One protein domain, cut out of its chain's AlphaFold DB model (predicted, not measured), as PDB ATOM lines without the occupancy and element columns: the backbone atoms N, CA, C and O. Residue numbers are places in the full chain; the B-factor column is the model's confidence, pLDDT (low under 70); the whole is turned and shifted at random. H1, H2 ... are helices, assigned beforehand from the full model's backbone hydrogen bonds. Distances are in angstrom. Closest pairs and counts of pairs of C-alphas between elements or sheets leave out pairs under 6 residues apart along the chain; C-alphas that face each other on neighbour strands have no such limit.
ATOM      1  N   ARG A   2      -1.880 -24.471 -35.360       89.44
ATOM      2  CA  ARG A   2      -1.934 -23.926 -36.730       89.44
ATOM      3  C   ARG A   2      -2.669 -22.581 -36.875       89.44
ATOM      4  O   ARG A   2      -2.044 -21.592 -37.228       89.44
ATOM      5  N   LEU A   3      -3.942 -22.501 -36.468       91.44
ATOM      6  CA  LEU A   3      -4.731 -21.258 -36.564       91.44
ATOM      7  C   LEU A   3      -4.096 -20.073 -35.814       91.44
ATOM      8  O   LEU A   3      -4.040 -18.963 -36.331       91.44
ATOM      9  N   THR A   4      -3.570 -20.301 -34.604       90.12
ATOM     10  CA  THR A   4      -2.880 -19.238 -33.850       90.12
ATOM     11  C   THR A   4      -1.573 -18.808 -34.511       90.12
ATOM     12  O   THR A   4      -1.214 -17.645 -34.398       90.12
ATOM     13  N   ARG A   5      -0.868 -19.730 -35.187       89.50
ATOM     14  CA  ARG A   5       0.356 -19.425 -35.943       89.50
ATOM     15  C   ARG A   5       0.033 -18.555 -37.156       89.50
ATOM     16  O   ARG A   5       0.712 -17.559 -37.360       89.50
ATOM     17  N   TRP A   6      -1.014 -18.898 -37.910       90.56
ATOM     18  CA  TRP A   6      -1.494 -18.067 -39.017       90.56
ATOM     19  C   TRP A   6      -1.875 -16.662 -38.534       90.56
ATOM     20  O   TRP A   6      -1.346 -15.688 -39.051       90.56
ATOM     21  N   GLY A   7      -2.695 -16.556 -37.479       90.31
ATOM     22  CA  GLY A   7      -3.141 -15.262 -36.949       90.31
ATOM     23  C   GLY A   7      -1.999 -14.349 -36.481       90.31
ATOM     24  O   GLY A   7      -2.053 -13.145 -36.702       90.31
ATOM     25  N   GLU A   8      -0.956 -14.913 -35.865       88.44
ATOM     26  CA  GLU A   8       0.259 -14.165 -35.507       88.44
ATOM     27  C   GLU A   8       1.025 -13.691 -36.752       88.44
ATOM     28  O   GLU A   8       1.435 -12.536 -36.813       88.44
ATOM     29  N   ALA A   9       1.183 -14.560 -37.754       86.75
ATOM     30  CA  ALA A   9       1.936 -14.265 -38.974       86.75
ATOM     31  C   ALA A   9       1.292 -13.170 -39.843       86.75
ATOM     32  O   ALA A   9       1.997 -12.441 -40.540       86.75
ATOM     33  N   VAL A  10      -0.037 -13.049 -39.797       87.88
ATOM     34  CA  VAL A  10      -0.797 -12.017 -40.521       87.88
ATOM     35  C   VAL A  10      -1.157 -10.808 -39.653       87.88
ATOM     36  O   VAL A  10      -1.976  -9.996 -40.061       87.88
ATOM     37  N   HIS A  11      -0.605 -10.705 -38.438       87.56
ATOM     38  CA  HIS A  11      -0.898  -9.610 -37.505       87.56
ATOM     39  C   HIS A  11      -2.406  -9.377 -37.302       87.56
ATOM     40  O   HIS A  11      -2.880  -8.247 -37.305       87.56
ATOM     41  N   VAL A  12      -3.183 -10.455 -37.116       87.44
ATOM     42  CA  VAL A  12      -4.664 -10.438 -37.144       87.44
ATOM     43  C   VAL A  12      -5.320  -9.466 -36.150       87.44
ATOM     44  O   VAL A  12      -6.506  -9.165 -36.266       87.44
ATOM     45  N   LYS A  13      -4.584  -9.010 -35.133       84.00
ATOM     46  CA  LYS A  13      -5.075  -8.052 -34.137       84.00
ATOM     47  C   LYS A  13      -4.719  -6.611 -34.485       84.00
ATOM     48  O   LYS A  13      -5.456  -5.707 -34.106       84.00
ATOM     49  N   GLU A  14      -3.580  -6.406 -35.135       85.69
ATOM     50  CA  GLU A  14      -2.981  -5.099 -35.378       85.69
ATOM     51  C   GLU A  14      -3.228  -4.598 -36.806       85.69
ATOM     52  O   GLU A  14      -3.368  -3.394 -37.012       85.69
ATOM     53  N   ASP A  15      -3.305  -5.506 -37.780       83.62
ATOM     54  CA  ASP A  15      -3.430  -5.189 -39.196       83.62
ATOM     55  C   ASP A  15      -4.802  -5.620 -39.752       83.62
ATOM     56  O   ASP A  15      -5.050  -6.815 -39.956       83.62
ATOM     57  N   PRO A  16      -5.710  -4.670 -40.055       79.88
ATOM     58  CA  PRO A  16      -7.002  -4.988 -40.655       79.88
ATOM     59  C   PRO A  16      -6.881  -5.595 -42.064       79.88
ATOM     60  O   PRO A  16      -7.831  -6.233 -42.515       79.88
ATOM     61  N   MET A  17      -5.743  -5.403 -42.742       80.88
ATOM     62  CA  MET A  17      -5.436  -5.952 -44.067       80.88
ATOM     63  C   MET A  17      -4.685  -7.289 -43.998       80.88
ATOM     64  O   MET A  17      -4.293  -7.822 -45.034       80.88
ATOM     65  N   LEU A  18      -4.492  -7.851 -42.797       85.50
ATOM     66  CA  LEU A  18      -3.900  -9.176 -42.578       85.50
ATOM     67  C   LEU A  18      -2.532  -9.355 -43.271       85.50
ATOM     68  O   LEU A  18      -2.292 -10.350 -43.959       85.50
ATOM     69  N   SER A  19      -1.647  -8.364 -43.137       83.69
ATOM     70  CA  SER A  19      -0.327  -8.290 -43.778       83.69
ATOM     71  C   SER A  19      -0.354  -8.245 -45.310       83.69
ATOM     72  O   SER A  19       0.674  -8.475 -45.954       83.69
ATOM     73  N   ARG A  20      -1.508  -7.940 -45.921       85.00
ATOM     74  CA  ARG A  20      -1.691  -7.905 -47.376       85.00
ATOM     75  C   ARG A  20      -2.358  -6.591 -47.821       85.00
ATOM     76  O   ARG A  20      -3.566  -6.551 -48.042       85.00
ATOM     77  N   PRO A  21      -1.577  -5.511 -48.025       82.00
ATOM     78  CA  PRO A  21      -2.100  -4.161 -48.293       82.00
ATOM     79  C   PRO A  21      -2.941  -4.019 -49.571       82.00
ATOM     80  O   PRO A  21      -3.656  -3.037 -49.730       82.00
ATOM     81  N   ASN A  22      -2.819  -4.966 -50.503       86.12
ATOM     82  CA  ASN A  22      -3.544  -5.003 -51.771       86.12
ATOM     83  C   ASN A  22      -4.698  -6.023 -51.778       86.12
ATOM     84  O   ASN A  22      -5.170  -6.390 -52.854       86.12
ATOM     85  N   ALA A  23      -5.095  -6.546 -50.614       85.25
ATOM     86  CA  ALA A  23      -6.237  -7.443 -50.513       85.25
ATOM     87  C   ALA A  23      -7.523  -6.706 -50.903       85.25
ATOM     88  O   ALA A  23      -7.781  -5.591 -50.454       85.25
ATOM     89  N   MET A  24      -8.344  -7.345 -51.733       88.50
ATOM     90  CA  MET A  24      -9.671  -6.834 -52.052       88.50
ATOM     91  C   MET A  24     -10.594  -6.991 -50.841       88.50
ATOM     92  O   MET A  24     -10.454  -7.925 -50.040       88.50
ATOM     93  N   ASP A  25     -11.603  -6.125 -50.737       87.00
ATOM     94  CA  ASP A  25     -12.620  -6.224 -49.685       87.00
ATOM     95  C   ASP A  25     -13.281  -7.610 -49.666       87.00
ATOM     96  O   ASP A  25     -13.501  -8.184 -48.599       87.00
ATOM     97  N   GLU A  26     -13.533  -8.194 -50.840       90.31
ATOM     98  CA  GLU A  26     -14.112  -9.533 -50.981       90.31
ATOM     99  C   GLU A  26     -13.244 -10.631 -50.351       90.31
ATOM    100  O   GLU A  26     -13.775 -11.530 -49.695       90.31
ATOM    101  N   GLU A  27     -11.918 -10.545 -50.483       90.12
ATOM    102  CA  GLU A  27     -10.975 -11.514 -49.911       90.12
ATOM    103  C   GLU A  27     -10.940 -11.401 -48.385       90.12
ATOM    104  O   GLU A  27     -11.011 -12.405 -47.672       90.12
ATOM    105  N   THR A  28     -10.934 -10.170 -47.868       88.69
ATOM    106  CA  THR A  28     -11.010  -9.904 -46.425       88.69
ATOM    107  C   THR A  28     -12.338 -10.393 -45.839       88.69
ATOM    108  O   THR A  28     -12.377 -10.986 -44.755       88.69
ATOM    109  N   GLN A  29     -13.448 -10.202 -46.557       90.31
ATOM    110  CA  GLN A  29     -14.752 -10.744 -46.165       90.31
ATOM    111  C   GLN A  29     -14.779 -12.272 -46.224       90.31
ATOM    112  O   GLN A  29     -15.376 -12.905 -45.350       90.31
ATOM    113  N   MET A  30     -14.116 -12.880 -47.207       92.75
ATOM    114  CA  MET A  30     -13.991 -14.331 -47.297       92.75
ATOM    115  C   MET A  30     -13.239 -14.893 -46.088       92.75
ATOM    116  O   MET A  30     -13.761 -15.792 -45.436       92.75
ATOM    117  N   ALA A  31     -12.108 -14.296 -45.697       92.25
ATOM    118  CA  ALA A  31     -11.377 -14.704 -44.495       92.25
ATOM    119  C   ALA A  31     -12.235 -14.603 -43.219       92.25
ATOM    120  O   ALA A  31     -12.270 -15.536 -42.412       92.25
ATOM    121  N   LYS A  32     -13.004 -13.515 -43.056       90.62
ATOM    122  CA  LYS A  32     -13.958 -13.371 -41.938       90.62
ATOM    123  C   LYS A  32     -15.015 -14.476 -41.942       90.62
ATOM    124  O   LYS A  32     -15.279 -15.069 -40.897       90.62
ATOM    125  N   ARG A  33     -15.604 -14.788 -43.102       93.19
ATOM    126  CA  ARG A  33     -16.583 -15.883 -43.243       93.19
ATOM    127  C   ARG A  33     -15.969 -17.237 -42.903       93.19
ATOM    128  O   ARG A  33     -16.606 -18.011 -42.198       93.19
ATOM    129  N   THR A  34     -14.740 -17.505 -43.333       95.56
ATOM    130  CA  THR A  34     -14.026 -18.745 -43.009       95.56
ATOM    131  C   THR A  34     -13.790 -18.889 -41.501       95.56
ATOM    132  O   THR A  34     -14.041 -19.954 -40.941       95.56
ATOM    133  N   LEU A  35     -13.409 -17.813 -40.801       93.62
ATOM    134  CA  LEU A  35     -13.294 -17.822 -39.334       93.62
ATOM    135  C   LEU A  35     -14.647 -18.059 -38.642       93.62
ATOM    136  O   LEU A  35     -14.719 -18.811 -37.671       93.62
ATOM    137  N   LEU A  36     -15.730 -17.465 -39.155       94.31
ATOM    138  CA  LEU A  36     -17.086 -17.718 -38.657       94.31
ATOM    139  C   LEU A  36     -17.516 -19.174 -38.888       94.31
ATOM    140  O   LEU A  36     -18.120 -19.769 -38.003       94.31
ATOM    141  N   GLN A  37     -17.162 -19.779 -40.024       96.38
ATOM    142  CA  GLN A  37     -17.434 -21.195 -40.294       96.38
ATOM    143  C   GLN A  37     -16.725 -22.119 -39.297       96.38
ATOM    144  O   GLN A  37     -17.329 -23.089 -38.850       96.38
ATOM    145  N   ILE A  38     -15.498 -21.796 -38.870       95.94
ATOM    146  CA  ILE A  38     -14.817 -22.544 -37.797       95.94
ATOM    147  C   ILE A  38     -15.632 -22.489 -36.493       95.94
ATOM    148  O   ILE A  38     -15.770 -23.503 -35.812       95.94
ATOM    149  N   LEU A  39     -16.202 -21.328 -36.146       93.94
ATOM    150  CA  LEU A  39     -17.072 -21.204 -34.967       93.94
ATOM    151  C   LEU A  39     -18.361 -22.024 -35.110       93.94
ATOM    152  O   LEU A  39     -18.778 -22.659 -34.142       93.94
ATOM    153  N   VAL A  40     -18.964 -22.039 -36.303       96.06
ATOM    154  CA  VAL A  40     -20.152 -22.855 -36.599       96.06
ATOM    155  C   VAL A  40     -19.846 -24.343 -36.424       96.06
ATOM    156  O   VAL A  40     -20.600 -25.020 -35.734       96.06
ATOM    157  N   LEU A  41     -18.705 -24.833 -36.926       96.56
ATOM    158  CA  LEU A  41     -18.295 -26.230 -36.735       96.56
ATOM    159  C   LEU A  41     -18.217 -26.604 -35.249       96.56
ATOM    160  O   LEU A  41     -18.752 -27.634 -34.850       96.56
ATOM    161  N   PHE A  42     -17.614 -25.754 -34.408       94.75
ATOM    162  CA  PHE A  42     -17.582 -26.003 -32.963       94.75
ATOM    163  C   PHE A  42     -18.982 -26.030 -32.337       94.75
ATOM    164  O   PHE A  42     -19.248 -26.895 -31.503       94.75
ATOM    165  N   ALA A  43     -19.871 -25.115 -32.728       93.50
ATOM    166  CA  ALA A  43     -21.238 -25.064 -32.213       93.50
ATOM    167  C   ALA A  43     -22.059 -26.301 -32.622       93.50
ATOM    168  O   ALA A  43     -22.787 -26.867 -31.800       93.50
ATOM    169  N   ASP A  44     -21.908 -26.755 -33.867       94.31
ATOM    170  CA  ASP A  44     -22.577 -27.948 -34.380       94.31
ATOM    171  C   ASP A  44     -22.070 -29.214 -33.679       94.31
ATOM    172  O   ASP A  44     -22.873 -30.036 -33.227       94.31
ATOM    173  N   THR A  45     -20.754 -29.350 -33.478       94.19
ATOM    174  CA  THR A  45     -20.199 -30.480 -32.715       94.19
ATOM    175  C   THR A  45     -20.604 -30.432 -31.234       94.19
ATOM    176  O   THR A  45     -20.945 -31.465 -30.655       94.19
ATOM    177  N   GLU A  46     -20.666 -29.252 -30.606       92.56
ATOM    178  CA  GLU A  46     -21.169 -29.108 -29.230       92.56
ATOM    179  C   GLU A  46     -22.645 -29.536 -29.123       92.56
ATOM    180  O   GLU A  46     -23.055 -30.167 -28.143       92.56
ATOM    181  N   LYS A  47     -23.467 -29.235 -30.134       92.44
ATOM    182  CA  LYS A  47     -24.866 -29.679 -30.182       92.44
ATOM    183  C   LYS A  47     -24.973 -31.205 -30.221       92.44
ATOM    184  O   LYS A  47     -25.823 -31.770 -29.530       92.44
ATOM    185  N   ILE A  48     -24.098 -31.868 -30.978       91.00
ATOM    186  CA  ILE A  48     -24.003 -33.333 -31.017       91.00
ATOM    187  C   ILE A  48     -23.606 -33.876 -29.634       91.00
ATOM    188  O   ILE A  48     -24.286 -34.753 -29.104       91.00
ATOM    189  N   SER A  49     -22.598 -33.278 -28.991       87.44
ATOM    190  CA  SER A  49     -22.184 -33.613 -27.619       87.44
ATOM    191  C   SER A  49     -23.347 -33.543 -26.617       87.44
ATOM    192  O   SER A  49     -23.613 -34.492 -25.876       87.44
ATOM    193  N   LYS A  50     -24.117 -32.448 -26.636       88.19
ATOM    194  CA  LYS A  50     -25.289 -32.274 -25.761       88.19
ATOM    195  C   LYS A  50     -26.356 -33.339 -26.011       88.19
ATOM    196  O   LYS A  50     -26.936 -33.847 -25.054       88.19
ATOM    197  N   LYS A  51     -26.599 -33.702 -27.275       87.31
ATOM    198  CA  LYS A  51     -27.552 -34.761 -27.639       87.31
ATOM    199  C   LYS A  51     -27.129 -36.114 -27.063       87.31
ATOM    200  O   LYS A  51     -27.968 -36.796 -26.480       87.31
ATOM    201  N   HIS A  52     -25.844 -36.458 -27.154       83.06
ATOM    202  CA  HIS A  52     -25.304 -37.687 -26.562       83.06
ATOM    203  C   HIS A  52     -25.485 -37.728 -25.051       83.06
ATOM    204  O   HIS A  52     -25.992 -38.719 -24.524       83.06
ATOM    205  N   LYS A  53     -25.168 -36.627 -24.359       80.38
ATOM    206  CA  LYS A  53     -25.338 -36.528 -22.903       80.38
ATOM    207  C   LYS A  53     -26.793 -36.707 -22.460       80.38
ATOM    208  O   LYS A  53     -27.039 -37.332 -21.435       80.38
ATOM    209  N   LEU A  54     -27.752 -36.196 -23.234       75.88
ATOM    210  CA  LEU A  54     -29.183 -36.381 -22.966       75.88
ATOM    211  C   LEU A  54     -29.655 -37.822 -23.209       75.88
ATOM    212  O   LEU A  54     -30.586 -38.273 -22.550       75.88
ATOM    213  N   SER A  55     -29.034 -38.538 -24.152       70.50
ATOM    214  CA  SER A  55     -29.367 -39.936 -24.466       70.50
ATOM    215  C   SER A  55     -28.641 -40.975 -23.605       70.50
ATOM    216  O   SER A  55     -29.044 -42.139 -23.582       70.50
ATOM    217  N   ALA A  56     -27.573 -40.586 -22.904       69.12
ATOM    218  CA  ALA A  56     -26.843 -41.464 -21.999       69.12
ATOM    219  C   ALA A  56     -27.680 -41.768 -20.742       69.12
ATOM    220  O   ALA A  56     -28.376 -40.897 -20.214       69.12
ATOM    221  N   LYS A  57     -27.623 -43.011 -20.239       61.47
ATOM    222  CA  LYS A  57     -28.314 -43.399 -18.997       61.47
ATOM    223  C   LYS A  57     -27.878 -42.478 -17.850       61.47
ATOM    224  O   LYS A  57     -26.682 -42.287 -17.631       61.47
ATOM    225  N   ALA A  58     -28.854 -41.952 -17.108       51.38
ATOM    226  CA  ALA A  58     -28.619 -41.097 -15.949       51.38
ATOM    227  C   ALA A  58     -27.624 -41.763 -14.978       51.38
ATOM    228  O   ALA A  58     -27.921 -42.815 -14.413       51.38
ATOM    229  N   GLY A  59     -26.441 -41.162 -14.816       53.94
ATOM    230  CA  GLY A  59     -25.423 -41.589 -13.848       53.94
ATOM    231  C   GLY A  59     -24.116 -42.148 -14.422       53.94
ATOM    232  O   GLY A  59     -23.201 -42.390 -13.643       53.94
ATOM    233  N   ALA A  60     -23.984 -42.318 -15.740       54.38
ATOM    234  CA  ALA A  60     -22.726 -42.737 -16.363       54.38
ATOM    235  C   ALA A  60     -22.194 -41.640 -17.295       54.38
ATOM    236  O   ALA A  60     -22.369 -41.717 -18.511       54.38
ATOM    237  N   ASP A  61     -21.551 -40.610 -16.737       56.94
ATOM    238  CA  ASP A  61     -20.655 -39.788 -17.555       56.94
ATOM    239  C   ASP A  61     -19.498 -40.708 -17.991       56.94
ATOM    240  O   ASP A  61     -18.828 -41.290 -17.129       56.94
ATOM    241  N   PRO A  62     -19.273 -40.920 -19.301       59.69
ATOM    242  CA  PRO A  62     -18.166 -41.752 -19.738       59.69
ATOM    243  C   PRO A  62     -16.838 -41.117 -19.288       59.69
ATOM    244  O   PRO A  62     -16.736 -39.883 -19.228       59.69
ATOM    245  N   PRO A  63     -15.817 -41.937 -18.970       64.38
ATOM    246  CA  PRO A  63     -14.515 -41.434 -18.556       64.38
ATOM    247  C   PRO A  63     -13.988 -40.450 -19.602       64.38
ATOM    248  O   PRO A  63     -13.890 -40.773 -20.785       64.38
ATOM    249  N   THR A  64     -13.683 -39.228 -19.173       64.75
ATOM    250  CA  THR A  64     -13.031 -38.252 -20.045       64.75
ATOM    251  C   THR A  64     -11.536 -38.505 -19.993       64.75
ATOM    252  O   THR A  64     -10.960 -38.478 -18.907       64.75
ATOM    253  N   LEU A  65     -10.918 -38.706 -21.158       65.81
ATOM    254  CA  LEU A  65      -9.468 -38.827 -21.270       65.81
ATOM    255  C   LEU A  65      -8.795 -37.598 -20.647       65.81
ATOM    256  O   LEU A  65      -9.024 -36.462 -21.073       65.81
ATOM    257  N   THR A  66      -7.962 -37.821 -19.635       63.41
ATOM    258  CA  THR A  66      -7.190 -36.754 -18.995       63.41
ATOM    259  C   THR A  66      -5.768 -36.740 -19.541       63.41
ATOM    260  O   THR A  66      -5.205 -37.766 -19.909       63.41
ATOM    261  N   THR A  67      -5.112 -35.578 -19.531       61.44
ATOM    262  CA  THR A  67      -3.693 -35.462 -19.913       61.44
ATOM    263  C   THR A  67      -2.745 -36.306 -19.056       61.44
ATOM    264  O   THR A  67      -1.586 -36.449 -19.426       61.44
ATOM    265  N   LYS A  68      -3.212 -36.861 -17.929       58.97
ATOM    266  CA  LYS A  68      -2.443 -37.777 -17.074       58.97
ATOM    267  C   LYS A  68      -2.378 -39.205 -17.623       58.97
ATOM    268  O   LYS A  68      -1.482 -39.944 -17.242       58.97
ATOM    269  N   GLU A  69      -3.314 -39.581 -18.491       59.84
ATOM    270  CA  GLU A  69      -3.362 -40.899 -19.144       59.84
ATOM    271  C   GLU A  69      -2.535 -40.927 -20.438       59.84
ATOM    272  O   GLU A  69      -2.362 -41.971 -21.061       59.84
ATOM    273  N   LEU A  70      -2.023 -39.766 -20.849       67.62
ATOM    274  CA  LEU A  70      -1.177 -39.602 -22.015       67.62
ATOM    275  C   LEU A  70       0.284 -39.888 -21.642       67.62
ATOM    276  O   LEU A  70       0.745 -39.466 -20.582       67.62
ATOM    277  N   ASP A  71       1.019 -40.560 -22.533       79.25
ATOM    278  CA  ASP A  71       2.473 -40.734 -22.419       79.25
ATOM    279  C   ASP A  71       3.137 -39.390 -22.066       79.25
ATOM    280  O   ASP A  71       2.827 -38.361 -22.678       79.25
ATOM    281  N   LEU A  72       4.036 -39.390 -21.073       78.69
ATOM    282  CA  LEU A  72       4.682 -38.184 -20.541       78.69
ATOM    283  C   LEU A  72       5.300 -37.312 -21.640       78.69
ATOM    284  O   LEU A  72       5.234 -36.082 -21.566       78.69
ATOM    285  N   ALA A  73       5.870 -37.932 -22.672       72.12
ATOM    286  CA  ALA A  73       6.502 -37.234 -23.778       72.12
ATOM    287  C   ALA A  73       5.457 -36.543 -24.679       72.12
ATOM    288  O   ALA A  73       5.607 -35.373 -25.045       72.12
ATOM    289  N   ILE A  74       4.332 -37.215 -24.950       76.69
ATOM    290  CA  ILE A  74       3.220 -36.642 -25.724       76.69
ATOM    291  C   ILE A  74       2.503 -35.551 -24.910       76.69
ATOM    292  O   ILE A  74       2.139 -34.506 -25.455       76.69
ATOM    293  N   ALA A  75       2.361 -35.732 -23.595       81.06
ATOM    294  CA  ALA A  75       1.809 -34.727 -22.692       81.06
ATOM    295  C   ALA A  75       2.676 -33.460 -22.645       81.06
ATOM    296  O   ALA A  75       2.145 -32.350 -22.747       81.06
ATOM    297  N   ALA A  76       4.002 -33.602 -22.557       80.19
ATOM    298  CA  ALA A  76       4.936 -32.477 -22.607       80.19
ATOM    299  C   ALA A  76       4.825 -31.705 -23.933       80.19
ATOM    300  O   ALA A  76       4.700 -30.477 -23.927       80.19
ATOM    301  N   CYS A  77       4.776 -32.422 -25.060       78.81
ATOM    302  CA  CYS A  77       4.597 -31.830 -26.385       78.81
ATOM    303  C   CYS A  77       3.256 -31.075 -26.505       78.81
ATOM    304  O   CYS A  77       3.219 -29.912 -26.913       78.81
ATOM    305  N   SER A  78       2.153 -31.693 -26.069       83.00
ATOM    306  CA  SER A  78       0.817 -31.079 -26.061       83.00
ATOM    307  C   SER A  78       0.764 -29.808 -25.206       83.00
ATOM    308  O   SER A  78       0.283 -28.761 -25.658       83.00
ATOM    309  N   ASN A  79       1.339 -29.852 -24.002       83.81
ATOM    310  CA  ASN A  79       1.431 -28.695 -23.114       83.81
ATOM    311  C   ASN A  79       2.249 -27.563 -23.739       83.81
ATOM    312  O   ASN A  79       1.836 -26.404 -23.657       83.81
ATOM    313  N   LYS A  80       3.357 -27.880 -24.418       83.44
ATOM    314  CA  LYS A  80       4.177 -26.876 -25.102       83.44
ATOM    315  C   LYS A  80       3.421 -26.204 -26.246       83.44
ATOM    316  O   LYS A  80       3.396 -24.976 -26.333       83.44
ATOM    317  N   MET A  81       2.736 -26.983 -27.085       84.69
ATOM    318  CA  MET A  81       1.896 -26.441 -28.157       84.69
ATOM    319  C   MET A  81       0.788 -25.534 -27.610       84.69
ATOM    320  O   MET A  81       0.514 -24.474 -28.182       84.69
ATOM    321  N   LYS A  82       0.175 -25.919 -26.485       86.56
ATOM    322  CA  LYS A  82      -0.822 -25.102 -25.787       86.56
ATOM    323  C   LYS A  82      -0.216 -23.797 -25.269       86.56
ATOM    324  O   LYS A  82      -0.797 -22.742 -25.507       86.56
ATOM    325  N   GLU A  83       0.941 -23.853 -24.611       86.56
ATOM    326  CA  GLU A  83       1.666 -22.678 -24.108       86.56
ATOM    327  C   GLU A  83       1.933 -21.669 -25.236       86.56
ATOM    328  O   GLU A  83       1.604 -20.490 -25.110       86.56
ATOM    329  N   MET A  84       2.458 -22.138 -26.372       85.38
ATOM    330  CA  MET A  84       2.730 -21.295 -27.540       85.38
ATOM    331  C   MET A  84       1.453 -20.662 -28.102       85.38
ATOM    332  O   MET A  84       1.417 -19.461 -28.362       85.38
ATOM    333  N   SER A  85       0.377 -21.441 -28.253       87.69
ATOM    334  CA  SER A  85      -0.914 -20.909 -28.706       87.69
ATOM    335  C   SER A  85      -1.480 -19.848 -27.759       87.69
ATOM    336  O   SER A  85      -2.001 -18.840 -28.231       87.69
ATOM    337  N   VAL A  86      -1.355 -20.033 -26.441       86.75
ATOM    338  CA  VAL A  86      -1.811 -19.052 -25.439       86.75
ATOM    339  C   VAL A  86      -0.983 -17.766 -25.503       86.75
ATOM    340  O   VAL A  86      -1.559 -16.677 -25.465       86.75
ATOM    341  N   LYS A  87       0.343 -17.870 -25.663       86.06
ATOM    342  CA  LYS A  87       1.229 -16.703 -25.828       86.06
ATOM    343  C   LYS A  87       0.827 -15.847 -27.032       86.06
ATOM    344  O   LYS A  87       0.671 -14.640 -26.884       86.06
ATOM    345  N   ARG A  88       0.540 -16.467 -28.181       85.88
ATOM    346  CA  ARG A  88       0.066 -15.783 -29.410       85.88
ATOM    347  C   ARG A  88      -1.277 -15.090 -29.234       85.88
ATOM    348  O   ARG A  88      -1.529 -13.998 -29.741       85.88
ATOM    349  N   GLN A  89      -2.157 -15.716 -28.462       83.38
ATOM    350  CA  GLN A  89      -3.437 -15.122 -28.097       83.38
ATOM    351  C   GLN A  89      -3.275 -13.918 -27.147       83.38
ATOM    352  O   GLN A  89      -4.247 -13.187 -26.974       83.38
ATOM    353  N   GLN A  90      -2.063 -13.643 -26.634       74.00
ATOM    354  CA  GLN A  90      -1.706 -12.545 -25.718       74.00
ATOM    355  C   GLN A  90      -2.655 -12.461 -24.516       74.00
ATOM    356  O   GLN A  90      -3.148 -11.391 -24.179       74.00
ATOM    357  N   ALA A  91      -2.949 -13.614 -23.905       58.62
ATOM    358  CA  ALA A  91      -3.812 -13.708 -22.726       58.62
ATOM    359  C   ALA A  91      -5.151 -12.955 -22.871       58.62
ATOM    360  O   ALA A  91      -5.629 -12.362 -21.905       58.62
ATOM    361  N   ILE A 102     -16.239 -34.713 -26.964       89.25
ATOM    362  CA  ILE A 102     -16.534 -35.425 -28.212       89.25
ATOM    363  C   ILE A 102     -16.553 -36.917 -27.889       89.25
ATOM    364  O   ILE A 102     -15.580 -37.431 -27.337       89.25
ATOM    365  N   TYR A 103     -17.663 -37.591 -28.188       86.31
ATOM    366  CA  TYR A 103     -17.894 -38.972 -27.754       86.31
ATOM    367  C   TYR A 103     -17.500 -39.995 -28.816       86.31
ATOM    368  O   TYR A 103     -17.068 -41.095 -28.469       86.31
ATOM    369  N   HIS A 104     -17.606 -39.641 -30.099       87.38
ATOM    370  CA  HIS A 104     -17.254 -40.541 -31.189       87.38
ATOM    371  C   HIS A 104     -16.042 -40.056 -31.975       87.38
ATOM    372  O   HIS A 104     -15.897 -38.881 -32.306       87.38
ATOM    373  N   LYS A 105     -15.185 -41.013 -32.343       89.62
ATOM    374  CA  LYS A 105     -14.002 -40.773 -33.174       89.62
ATOM    375  C   LYS A 105     -14.358 -40.087 -34.501       89.62
ATOM    376  O   LYS A 105     -13.661 -39.161 -34.891       89.62
ATOM    377  N   SER A 106     -15.453 -40.492 -35.146       92.56
ATOM    378  CA  SER A 106     -15.902 -39.905 -36.416       92.56
ATOM    379  C   SER A 106     -16.213 -38.411 -36.300       92.56
ATOM    380  O   SER A 106     -15.828 -37.644 -37.172       92.56
ATOM    381  N   GLU A 107     -16.845 -37.985 -35.202       93.31
ATOM    382  CA  GLU A 107     -17.156 -36.572 -34.936       93.31
ATOM    383  C   GLU A 107     -15.871 -35.752 -34.744       93.31
ATOM    384  O   GLU A 107     -15.767 -34.621 -35.213       93.31
ATOM    385  N   PHE A 108     -14.865 -36.335 -34.081       92.62
ATOM    386  CA  PHE A 108     -13.553 -35.711 -33.917       92.62
ATOM    387  C   PHE A 108     -12.801 -35.593 -35.252       92.62
ATOM    388  O   PHE A 108     -12.272 -34.527 -35.564       92.62
ATOM    389  N   GLU A 109     -12.767 -36.663 -36.049       93.00
ATOM    390  CA  GLU A 109     -12.096 -36.688 -37.355       93.00
ATOM    391  C   GLU A 109     -12.739 -35.715 -38.349       93.00
ATOM    392  O   GLU A 109     -12.025 -34.993 -39.050       93.00
ATOM    393  N   GLU A 110     -14.071 -35.644 -38.377       95.00
ATOM    394  CA  GLU A 110     -14.809 -34.695 -39.207       95.00
ATOM    395  C   GLU A 110     -14.508 -33.246 -38.802       95.00
ATOM    396  O   GLU A 110     -14.179 -32.421 -39.659       95.00
ATOM    397  N   LEU A 111     -14.543 -32.941 -37.498       95.81
ATOM    398  CA  LEU A 111     -14.226 -31.610 -36.982       95.81
ATOM    399  C   LEU A 111     -12.802 -31.184 -37.363       95.81
ATOM    400  O   LEU A 111     -12.610 -30.086 -37.887       95.81
ATOM    401  N   ILE A 112     -11.807 -32.048 -37.132       94.69
ATOM    402  CA  ILE A 112     -10.410 -31.761 -37.478       94.69
ATOM    403  C   ILE A 112     -10.249 -31.572 -38.988       94.69
ATOM    404  O   ILE A 112      -9.654 -30.583 -39.406       94.69
ATOM    405  N   THR A 113     -10.817 -32.460 -39.806       94.94
ATOM    406  CA  THR A 113     -10.722 -32.383 -41.273       94.94
ATOM    407  C   THR A 113     -11.306 -31.078 -41.807       94.94
ATOM    408  O   THR A 113     -10.684 -30.401 -42.626       94.94
ATOM    409  N   ASN A 114     -12.496 -30.700 -41.337       96.31
ATOM    410  CA  ASN A 114     -13.172 -29.494 -41.802       96.31
ATOM    411  C   ASN A 114     -12.453 -28.223 -41.327       96.31
ATOM    412  O   ASN A 114     -12.271 -27.300 -42.120       96.31
ATOM    413  N   ILE A 115     -11.967 -28.187 -40.079       96.06
ATOM    414  CA  ILE A 115     -11.149 -27.068 -39.589       96.06
ATOM    415  C   ILE A 115      -9.850 -26.948 -40.395       96.06
ATOM    416  O   ILE A 115      -9.498 -25.836 -40.785       96.06
ATOM    417  N   SER A 116      -9.155 -28.055 -40.675       94.44
ATOM    418  CA  SER A 116      -7.920 -28.042 -41.469       94.44
ATOM    419  C   SER A 116      -8.148 -27.437 -42.853       94.44
ATOM    420  O   SER A 116      -7.430 -26.510 -43.212       94.44
ATOM    421  N   LYS A 117      -9.208 -27.848 -43.563       94.94
ATOM    422  CA  LYS A 117      -9.576 -27.286 -44.878       94.94
ATOM    423  C   LYS A 117      -9.896 -25.793 -44.826       94.94
ATOM    424  O   LYS A 117      -9.525 -25.039 -45.720       94.94
ATOM    425  N   LEU A 118     -10.596 -25.343 -43.783       96.62
ATOM    426  CA  LEU A 118     -10.879 -23.917 -43.604       96.62
ATOM    427  C   LEU A 118      -9.590 -23.125 -43.356       96.62
ATOM    428  O   LEU A 118      -9.437 -22.031 -43.892       96.62
ATOM    429  N   ILE A 119      -8.644 -23.679 -42.596       94.50
ATOM    430  CA  ILE A 119      -7.337 -23.049 -42.391       94.50
ATOM    431  C   ILE A 119      -6.497 -23.078 -43.678       94.50
ATOM    432  O   ILE A 119      -5.853 -22.075 -43.969       94.50
ATOM    433  N   ASP A 120      -6.544 -24.151 -44.475       92.50
ATOM    434  CA  ASP A 120      -5.900 -24.201 -45.798       92.50
ATOM    435  C   ASP A 120      -6.389 -23.039 -46.678       92.50
ATOM    436  O   ASP A 120      -5.589 -22.316 -47.271       92.50
ATOM    437  N   ASN A 121      -7.703 -22.796 -46.697       92.69
ATOM    438  CA  ASN A 121      -8.292 -21.679 -47.436       92.69
ATOM    439  C   ASN A 121      -7.838 -20.313 -46.895       92.69
ATOM    440  O   ASN A 121      -7.575 -19.407 -47.685       92.69
ATOM    441  N   LEU A 122      -7.711 -20.150 -45.570       93.12
ATOM    442  CA  LEU A 122      -7.173 -18.919 -44.971       93.12
ATOM    443  C   LEU A 122      -5.719 -18.676 -45.378       93.12
ATOM    444  O   LEU A 122      -5.372 -17.559 -45.754       93.12
ATOM    445  N   GLU A 123      -4.883 -19.709 -45.318       91.38
ATOM    446  CA  GLU A 123      -3.473 -19.639 -45.709       91.38
ATOM    447  C   GLU A 123      -3.313 -19.400 -47.221       91.38
ATOM    448  O   GLU A 123      -2.356 -18.754 -47.633       91.38
ATOM    449  N   MET A 124      -4.259 -19.854 -48.049       90.50
ATOM    450  CA  MET A 124      -4.275 -19.562 -49.486       90.50
ATOM    451  C   MET A 124      -4.647 -18.101 -49.781       90.50
ATOM    452  O   MET A 124      -4.025 -17.471 -50.635       90.50
ATOM    453  N   LEU A 125      -5.651 -17.555 -49.086       91.19
ATOM    454  CA  LEU A 125      -6.095 -16.165 -49.264       91.19
ATOM    455  C   LEU A 125      -5.095 -15.160 -48.678       91.19
ATOM    456  O   LEU A 125      -4.847 -14.106 -49.261       91.19
ATOM    457  N   PHE A 126      -4.518 -15.484 -47.524       90.38
ATOM    458  CA  PHE A 126      -3.570 -14.643 -46.800       90.38
ATOM    459  C   PHE A 126      -2.341 -15.479 -46.431       90.38
ATOM    460  O   PHE A 126      -2.260 -16.004 -45.311       90.38
ATOM    461  N   PRO A 127      -1.398 -15.641 -47.380       87.19
ATOM    462  CA  PRO A 127      -0.221 -16.465 -47.177       87.19
ATOM    463  C   PRO A 127       0.681 -15.864 -46.093       87.19
ATOM    464  O   PRO A 127       1.073 -14.698 -46.192       87.19
ATOM    465  N   PRO A 128       1.048 -16.642 -45.060       79.12
ATOM    466  CA  PRO A 128       1.895 -16.148 -43.988       79.12
ATOM    467  C   PRO A 128       3.323 -15.873 -44.496       79.12
ATOM    468  O   PRO A 128       3.849 -16.637 -45.315       79.12
ATOM    469  N   PRO A 129       4.017 -14.840 -43.980       74.69
ATOM    470  CA  PRO A 129       5.425 -14.614 -44.290       74.69
ATOM    471  C   PRO A 129       6.284 -15.824 -43.884       74.69
ATOM    472  O   PRO A 129       6.356 -16.174 -42.699       74.69
ATOM    473  N   LYS A 130       6.978 -16.435 -44.857       67.62
ATOM    474  CA  LYS A 130       7.764 -17.680 -44.694       67.62
ATOM    475  C   LYS A 130       8.660 -17.734 -43.436       67.62
ATOM    476  O   LYS A 130       8.578 -18.732 -42.719       67.62
TER     477      LYS A 130
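What this domain is: This is residues 2 to 91 and 102 to 130 of the 230 residues of the protein "HeLo domain-containing protein" of Xylaria grammica (UniProt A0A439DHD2). Two long helices, H2 and H4, lie side by side and run opposite ways, and the short H1 sits between this pair and H3, a loose frame with a wide opening between H3 and the pair. The link of residues 56 to 71 spans from the end of H2 to H3, and residues 54 to 60 stick out at one end. The printed part has 119 residues with four named helices, H1 to H4 in order along the chain, and no named strand: all helix. It is loose, with a radius of gyration of the C-alphas of 17.8 A, and elongated, spanning 56 by 32 by 23 A.

Where its parts are: Find C-alpha 2 at (-1.934, -23.926, -36.730), where H1, residues 2 to 9, begins. H2 is residues 25 to 55, 45.3 A from first to last C-alpha. H3, residues 72 to 88, measures 24.5 A. H4, residues 105 to 125, measures 30.4 A and ends at C-alpha 125, (-6.095, -16.165, -49.264).

How they stand to each other: Look first at H1, which touches H3 at that helix's residues 85 to 88 alone; the closest C-alphas, of Thr 4 and Ser 85, are 5.8 A apart. They run the same way at a steep tilt of 37 degrees, only just past shallow. H1 only just touches H4, at residues 119 to 123 of H4 alone, with 3 pairs of C-alphas within 8 A; the closest, of Leu 3 and Ile 119, are 6.6 A apart. Their tilt is shallow, 22 degrees, the same way. H2 touches H4, opposite ways at a shallow tilt of 7 degrees; the closest C-alphas, of Ala 31 and Leu 122, are 6.0 A apart. H3 is apart from H2 and H4. In H1, H2, H3 and H4 every O i to N i+4 pair is within hydrogen-bond range.

The domain as a whole: The C-alphas farthest apart are those of Asn 22 and Gly 59, 57.1 A. Residues 92 to 101 are cut out, and C-alphas 91 and 102 are 25.8 A apart across the cut. The links H1 to H2 and H2 to H3 are long. The pLDDT is under 70 at residues 56 to 70, 91 and 130.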